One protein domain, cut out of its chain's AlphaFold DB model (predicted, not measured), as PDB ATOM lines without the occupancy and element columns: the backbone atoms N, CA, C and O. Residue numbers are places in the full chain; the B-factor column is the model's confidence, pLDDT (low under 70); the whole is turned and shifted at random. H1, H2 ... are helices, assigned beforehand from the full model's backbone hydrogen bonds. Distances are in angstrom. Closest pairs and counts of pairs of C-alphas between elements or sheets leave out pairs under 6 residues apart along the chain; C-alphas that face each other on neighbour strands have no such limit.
ATOM      1  N   ASN A 119     134.769 211.540 116.643       96.06
ATOM      2  CA  ASN A 119     136.061 210.865 116.512       96.06
ATOM      3  C   ASN A 119     135.922 209.350 116.321       96.06
ATOM      4  O   ASN A 119     136.733 208.750 115.620       96.06
ATOM      5  N   LYS A 120     134.884 208.720 116.887       96.50
ATOM      6  CA  LYS A 120     134.577 207.307 116.615       96.50
ATOM      7  C   LYS A 120     134.334 207.062 115.128       96.50
ATOM      8  O   LYS A 120     134.852 206.079 114.603       96.50
ATOM      9  N   HIS A 121     133.598 207.940 114.448       95.19
ATOM     10  CA  HIS A 121     133.412 207.832 113.001       95.19
ATOM     11  C   HIS A 121     134.738 207.973 112.247       95.19
ATOM     12  O   HIS A 121     135.041 207.135 111.405       95.19
ATOM     13  N   LEU A 122     135.581 208.945 112.610       94.00
ATOM     14  CA  LEU A 122     136.903 209.111 111.987       94.00
ATOM     15  C   LEU A 122     137.801 207.871 112.139       94.00
ATOM     16  O   LEU A 122     138.478 207.490 111.187       94.00
ATOM     17  N   ILE A 123     137.795 207.243 113.319       95.12
ATOM     18  CA  ILE A 123     138.559 206.018 113.596       95.12
ATOM     19  C   ILE A 123     138.037 204.851 112.755       95.12
ATOM     20  O   ILE A 123     138.820 204.161 112.104       95.12
ATOM     21  N   ASN A 124     136.720 204.643 112.736       94.00
ATOM     22  CA  ASN A 124     136.111 203.530 112.006       94.00
ATOM     23  C   ASN A 124     136.283 203.675 110.484       94.00
ATOM     24  O   ASN A 124     136.545 202.686 109.800       94.00
ATOM     25  N   ASP A 125     136.210 204.903 109.968       94.62
ATOM     26  CA  ASP A 125     136.267 205.193 108.533       94.62
ATOM     27  C   ASP A 125     137.703 205.323 107.999       94.62
ATOM     28  O   ASP A 125     137.896 205.580 106.807       94.62
ATOM     29  N   TRP A 126     138.733 205.191 108.843       94.81
ATOM     30  CA  TRP A 126     140.128 205.431 108.455       94.81
ATOM     31  C   TRP A 126     140.589 204.533 107.299       94.81
ATOM     32  O   TRP A 126     141.206 205.007 106.337       94.81
ATOM     33  N   CYS A 127     140.261 203.239 107.361       93.38
ATOM     34  CA  CYS A 127     140.597 202.284 106.307       93.38
ATOM     35  C   CYS A 127     139.887 202.624 104.993       93.38
ATOM     36  O   CYS A 127     140.534 202.655 103.950       93.38
ATOM     37  N   ASP A 128     138.586 202.902 105.033       95.62
ATOM     38  CA  ASP A 128     137.817 203.212 103.824       95.62
ATOM     39  C   ASP A 128     138.244 204.553 103.220       95.62
ATOM     40  O   ASP A 128     138.516 204.629 102.029       95.62
ATOM     41  N   THR A 129     138.474 205.571 104.053       95.75
ATOM     42  CA  THR A 129     139.009 206.870 103.612       95.75
ATOM     43  C   THR A 129     140.376 206.727 102.935       95.75
ATOM     44  O   THR A 129     140.664 207.431 101.971       95.75
ATOM     45  N   SER A 130     141.221 205.813 103.423       94.94
ATOM     46  CA  SER A 130     142.520 205.538 102.799       94.94
ATOM     47  C   SER A 130     142.368 204.827 101.453       94.94
ATOM     48  O   SER A 130     143.042 205.206 100.501       94.94
ATOM     49  N   ARG A 131     141.479 203.826 101.361       95.69
ATOM     50  CA  ARG A 131     141.175 203.119 100.104       95.69
ATOM     51  C   ARG A 131     140.685 204.097  99.039       95.69
ATOM     52  O   ARG A 131     141.281 204.157  97.969       95.69
ATOM     53  N   ASP A 132     139.659 204.882  99.360       96.31
ATOM     54  CA  ASP A 132     139.037 205.815  98.417       96.31
ATOM     55  C   ASP A 132     140.063 206.837  97.896       96.31
ATOM     56  O   ASP A 132     140.046 207.217  96.728       96.31
ATOM     57  N   PHE A 133     141.011 207.251  98.745       95.62
ATOM     58  CA  PHE A 133     142.126 208.094  98.322       95.62
ATOM     59  C   PHE A 133     143.065 207.397  97.334       95.62
ATOM     60  O   PHE A 133     143.445 208.012  96.339       95.62
ATOM     61  N   TYR A 134     143.467 206.148  97.578       94.62
ATOM     62  CA  TYR A 134     144.351 205.430  96.653       94.62
ATOM     63  C   TYR A 134     143.681 205.192  95.297       94.62
ATOM     64  O   TYR A 134     144.322 205.377  94.264       94.62
ATOM     65  N   GLU A 135     142.391 204.857  95.302       93.81
ATOM     66  CA  GLU A 135     141.584 204.704  94.089       93.81
ATOM     67  C   GLU A 135     141.490 206.018  93.301       93.81
ATOM     68  O   GLU A 135     141.749 206.034  92.099       93.81
ATOM     69  N   GLU A 136     141.181 207.134  93.968       93.50
ATOM     70  CA  GLU A 136     141.017 208.442  93.320       93.50
ATOM     71  C   GLU A 136     142.349 209.043  92.843       93.50
ATOM     72  O   GLU A 136     142.415 209.651  91.775       93.50
ATOM     73  N   SER A 137     143.419 208.879  93.623       90.81
ATOM     74  CA  SER A 137     144.748 209.408  93.290       90.81
ATOM     75  C   SER A 137     145.530 208.519  92.324       90.81
ATOM     76  O   SER A 137     146.605 208.920  91.880       90.81
ATOM     77  N   GLY A 138     145.037 207.314  92.016       87.31
ATOM     78  CA  GLY A 138     145.784 206.318  91.248       87.31
ATOM     79  C   GLY A 138     147.102 205.931  91.922       87.31
ATOM     80  O   GLY A 138     148.096 205.699  91.238       87.31
ATOM     81  N   GLY A 139     147.125 205.943  93.258       78.69
ATOM     82  CA  GLY A 139     148.318 205.690  94.061       78.69
ATOM     83  C   GLY A 139     149.464 206.673  93.812       78.69
ATOM     84  O   GLY A 139     150.624 206.280  93.914       78.69
ATOM     85  N   ALA A 140     149.151 207.926  93.459       74.81
ATOM     86  CA  ALA A 140     150.142 208.942  93.120       74.81
ATOM     87  C   ALA A 140     151.282 209.020  94.148       74.81
ATOM     88  O   ALA A 140     151.072 209.286  95.334       74.81
ATOM     89  N   GLU A 141     152.509 208.842  93.663       71.19
ATOM     90  CA  GLU A 141     153.718 209.058  94.445       71.19
ATOM     91  C   GLU A 141     154.133 210.536  94.358       71.19
ATOM     92  O   GLU A 141     154.232 211.113  93.274       71.19
ATOM     93  N   GLY A 142     154.396 211.166  95.507       76.50
ATOM     94  CA  GLY A 142     154.904 212.539  95.583       76.50
ATOM     95  C   GLY A 142     153.873 213.582  96.028       76.50
ATOM     96  O   GLY A 142     152.969 213.302  96.812       76.50
ATOM     97  N   VAL A 143     154.071 214.833  95.602       82.31
ATOM     98  CA  VAL A 143     153.267 215.979  96.057       82.31
ATOM     99  C   VAL A 143     152.007 216.113  95.207       82.31
ATOM    100  O   VAL A 143     152.082 216.400  94.016       82.31
ATOM    101  N   ILE A 144     150.842 215.986  95.843       85.19
ATOM    102  CA  ILE A 144     149.546 216.279  95.225       85.19
ATOM    103  C   ILE A 144     149.167 217.730  95.540       85.19
ATOM    104  O   ILE A 144     149.096 218.126  96.702       85.19
ATOM    105  N   THR A 145     148.898 218.530  94.507       89.06
ATOM    106  CA  THR A 145     148.382 219.896  94.685       89.06
ATOM    107  C   THR A 145     146.864 219.862  94.830       89.06
ATOM    108  O   THR A 145     146.168 219.340  93.959       89.06
ATOM    109  N   ILE A 146     146.344 220.434  95.918       92.75
ATOM    110  CA  ILE A 146     144.901 220.524  96.159       92.75
ATOM    111  C   ILE A 146     144.332 221.742  95.425       92.75
ATOM    112  O   ILE A 146     144.671 222.881  95.738       92.75
ATOM    113  N   ALA A 147     143.441 221.488  94.472       92.06
ATOM    114  CA  ALA A 147     142.704 222.479  93.698       92.06
ATOM    115  C   ALA A 147     141.187 222.243  93.807       92.06
ATOM    116  O   ALA A 147     140.719 221.244  94.361       92.06
ATOM    117  N   GLU A 148     140.390 223.155  93.252       92.25
ATOM    118  CA  GLU A 148     138.930 223.012  93.224       92.25
ATOM    119  C   GLU A 148     138.486 221.746  92.475       92.25
ATOM    120  O   GLU A 148     137.547 221.083  92.908       92.25
ATOM    121  N   SER A 149     139.219 221.340  91.436       92.38
ATOM    122  CA  SER A 149     138.970 220.110  90.677       92.38
ATOM    123  C   SER A 149     139.443 218.830  91.370       92.38
ATOM    124  O   SER A 149     139.124 217.742  90.898       92.38
ATOM    125  N   THR A 150     140.206 218.923  92.466       93.12
ATOM    126  CA  THR A 150     140.651 217.737  93.208       93.12
ATOM    127  C   THR A 150     139.439 216.995  93.762       93.12
ATOM    128  O   THR A 150     138.501 217.616  94.278       93.12
ATOM    129  N   GLY A 151     139.466 215.671  93.654       94.31
ATOM    130  CA  GLY A 151     138.371 214.829  94.097       94.31
ATOM    131  C   GLY A 151     138.140 214.872  95.610       94.31
ATOM    132  O   GLY A 151     138.908 215.448  96.397       94.31
ATOM    133  N   VAL A 152     136.990 214.337  96.010       95.62
ATOM    134  CA  VAL A 152     136.481 214.457  97.379       95.62
ATOM    135  C   VAL A 152     137.334 213.634  98.340       95.62
ATOM    136  O   VAL A 152     137.619 214.113  99.441       95.62
ATOM    137  N   ALA A 153     137.784 212.444  97.933       95.19
ATOM    138  CA  ALA A 153     138.577 211.569  98.794       95.19
ATOM    139  C   ALA A 153     139.948 212.190  99.101       95.19
ATOM    140  O   ALA A 153     140.358 212.268 100.263       95.19
ATOM    141  N   THR A 154     140.606 212.748  98.085       94.88
ATOM    142  CA  THR A 154     141.896 213.436  98.219       94.88
ATOM    143  C   THR A 154     141.789 214.682  99.088       94.88
ATOM    144  O   THR A 154     142.606 214.882  99.989       94.88
ATOM    145  N   LYS A 155     140.748 215.503  98.893       95.12
ATOM    146  CA  LYS A 155     140.488 216.663  99.764       95.12
ATOM    147  C   LYS A 155     140.222 216.250 101.212       95.12
ATOM    148  O   LYS A 155     140.708 216.914 102.129       95.12
ATOM    149  N   LYS A 156     139.470 215.163 101.427       94.62
ATOM    150  CA  LYS A 156     139.186 214.620 102.762       94.62
ATOM    151  C   LYS A 156     140.483 214.212 103.458       94.62
ATOM    152  O   LYS A 156     140.750 214.713 104.546       94.62
ATOM    153  N   VAL A 157     141.320 213.398 102.808       95.06
ATOM    154  CA  VAL A 157     142.623 212.973 103.347       95.06
ATOM    155  C   VAL A 157     143.512 214.165 103.680       95.06
ATOM    156  O   VAL A 157     144.002 214.245 104.805       95.06
ATOM    157  N   ALA A 158     143.661 215.126 102.763       93.12
ATOM    158  CA  ALA A 158     144.495 216.309 102.987       93.12
ATOM    159  C   ALA A 158     144.078 217.092 104.248       93.12
ATOM    160  O   ALA A 158     144.921 217.600 104.994       93.12
ATOM    161  N   LYS A 159     142.770 217.155 104.518       92.38
ATOM    162  CA  LYS A 159     142.230 217.843 105.691       92.38
ATOM    163  C   LYS A 159     142.391 217.031 106.978       92.38
ATOM    164  O   LYS A 159     142.860 217.587 107.971       92.38
ATOM    165  N   SER A 160     141.988 215.759 106.983       92.88
ATOM    166  CA  SER A 160     141.714 215.020 108.225       92.88
ATOM    167  C   SER A 160     142.658 213.859 108.529       92.88
ATOM    168  O   SER A 160     142.702 213.422 109.679       92.88
ATOM    169  N   VAL A 161     143.432 213.369 107.559       94.88
ATOM    170  CA  VAL A 161     144.298 212.193 107.727       94.88
ATOM    171  C   VAL A 161     145.770 212.611 107.696       94.88
ATOM    172  O   VAL A 161     146.179 213.509 106.959       94.88
ATOM    173  N   ARG A 162     146.576 211.982 108.551       93.19
ATOM    174  CA  ARG A 162     148.022 212.225 108.688       93.19
ATOM    175  C   ARG A 162     148.860 210.994 108.399       93.19
ATOM    176  O   ARG A 162     149.974 211.120 107.905       93.19
ATOM    177  N   VAL A 163     148.300 209.815 108.647       92.19
ATOM    178  CA  VAL A 163     148.891 208.540 108.252       92.19
ATOM    179  C   VAL A 163     147.815 207.715 107.568       92.19
ATOM    180  O   VAL A 163     146.759 207.485 108.151       92.19
ATOM    181  N   LEU A 164     148.075 207.280 106.337       92.38
ATOM    182  CA  LEU A 164     147.152 206.450 105.567       92.38
ATOM    183  C   LEU A 164     147.298 204.964 105.913       92.38
ATOM    184  O   LEU A 164     148.343 204.506 106.379       92.38
ATOM    185  N   CYS A 165     146.235 204.199 105.677       92.12
ATOM    186  CA  CYS A 165     146.207 202.773 105.965       92.12
ATOM    187  C   CYS A 165     147.097 201.984 105.000       92.12
ATOM    188  O   CYS A 165     146.885 201.985 103.783       92.12
ATOM    189  N   ARG A 166     148.081 201.272 105.558       90.00
ATOM    190  CA  ARG A 166     149.046 200.491 104.781       90.00
ATOM    191  C   ARG A 166     148.451 199.233 104.154       90.00
ATOM    192  O   ARG A 166     148.775 198.943 103.013       90.00
ATOM    193  N   SER A 167     147.570 198.508 104.845       89.62
ATOM    194  CA  SER A 167     146.961 197.305 104.253       89.62
ATOM    195  C   SER A 167     146.141 197.642 103.010       89.62
ATOM    196  O   SER A 167     146.200 196.916 102.027       89.62
ATOM    197  N   ARG A 168     145.453 198.791 103.012       92.94
ATOM    198  CA  ARG A 168     144.735 199.297 101.834       92.94
ATOM    199  C   ARG A 168     145.666 199.709 100.697       92.94
ATOM    200  O   ARG A 168     145.311 199.524  99.541       92.94
ATOM    201  N   TRP A 169     146.854 200.222 101.016       91.62
ATOM    202  CA  TRP A 169     147.885 200.473 100.009       91.62
ATOM    203  C   TRP A 169     148.373 199.165  99.385       91.62
ATOM    204  O   TRP A 169     148.425 199.050  98.168       91.62
ATOM    205  N   ASP A 170     148.696 198.167 100.211       90.62
ATOM    206  CA  ASP A 170     149.188 196.873  99.727       90.62
ATOM    207  C   ASP A 170     148.133 196.149  98.865       90.62
ATOM    208  O   ASP A 170     148.484 195.549  97.849       90.62
ATOM    209  N   GLU A 171     146.847 196.245  99.228       91.56
ATOM    210  CA  GLU A 171     145.717 195.785  98.404       91.56
ATOM    211  C   GLU A 171     145.669 196.523  97.059       91.56
ATOM    212  O   GLU A 171     145.685 195.887  96.007       91.56
ATOM    213  N   TRP A 172     145.694 197.860  97.079       93.44
ATOM    214  CA  TRP A 172     145.653 198.664  95.860       93.44
ATOM    215  C   TRP A 172     146.833 198.359  94.922       93.44
ATOM    216  O   TRP A 172     146.627 198.168  93.723       93.44
ATOM    217  N   VAL A 173     148.056 198.244  95.455       91.62
ATOM    218  CA  VAL A 173     149.260 197.902  94.676       91.62
ATOM    219  C   VAL A 173     149.121 196.534  94.026       91.62
ATOM    220  O   VAL A 173     149.432 196.389  92.848       91.62
ATOM    221  N   LYS A 174     148.641 195.531  94.769       91.44
ATOM    222  CA  LYS A 174     148.444 194.178  94.239       91.44
ATOM    223  C   LYS A 174     147.490 194.162  93.043       91.44
ATOM    224  O   LYS A 174     147.716 193.394  92.108       91.44
ATOM    225  N   ASP A 175     146.454 194.991  93.083       90.81
ATOM    226  CA  ASP A 175     145.400 194.997  92.070       90.81
ATOM    227  C   ASP A 175     145.723 195.908  90.870       90.81
ATOM    228  O   ASP A 175     145.200 195.683  89.779       90.81
ATOM    229  N   ASN A 176     146.599 196.908  91.040       89.25
ATOM    230  CA  ASN A 176     146.819 197.964  90.039       89.25
ATOM    231  C   ASN A 176     148.261 198.078  89.523       89.25
ATOM    232  O   ASN A 176     148.480 198.675  88.467       89.25
ATOM    233  N   VAL A 177     149.253 197.516  90.220       84.88
ATOM    234  CA  VAL A 177     150.660 197.567  89.802       84.88
ATOM    235  C   VAL A 177     151.069 196.199  89.253       84.88
ATOM    236  O   VAL A 177     151.035 195.208  89.986       84.88
TER     237      VAL A 177
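What this domain is: This is residues 119 to 177 of the 185 residues of a protein of Setaria viridis (UniProt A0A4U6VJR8). Helix H2 runs through the middle, with H3 packed on one side of it and H4 on the other; H1 lies beyond the first end of H2 and touches no helix. Between H2 and H3 the chain swings out in a wide loop, residues 138 to 151. The printed part has 59 residues with four named helices, in the order H1, H2, H3, H4, and no named strand; the class is all helix. It is compact, with a radius of gyration of the C-alphas of 11.3 A, and only just flat, its C-alphas spanning 33 by 27 by 15 A.

How they stand to each other: H1, residues 119 to 124, and H2, residues 126 to 137, meet only through their tight link of 1 residue. H2 and H3, residues 152 to 160, touch; their closest C-alphas, those of Phe 133 and Ala 153, are 5.0 A apart. These two run opposite ways at a steep tilt of 51 degrees. H1 and H3 are apart, but only just, with their closest C-alphas 8.5 A apart. H4, residues 166 to 176, touches H2, with the closest C-alphas, those of Arg 131 and Arg 168, 5.5 A apart. H2 and H4 run the same way at a shallow tilt of 34 degrees, only just short of steep. H4 is apart from H1 and from H3. In H1, H2, H3 and H4 every O i to N i+4 pair is within hydrogen-bond range.

Where its parts are: H1 begins at C-alpha 119, (136.061, 210.865, 116.512), and is 8.6 A long from first to last C-alpha. H2, the longest helix by residues, measures 16.3 A and ends at C-alpha 137, (144.748, 209.408, 93.290). H3 measures 12.1 A. H4 measures 15.1 A and ends at C-alpha 176, (146.819, 197.964, 90.039).

The domain as a whole: The two C-alphas farthest apart are those of Asn 119 and Val 177, at 33.2 A. The printed part has no cut. The link from H2 to H3, 14 residues, is long, and that from H3 to H4, 5 residues, is tight. The mean pLDDT of the printed part is 91.6, and no printed residue is under 70.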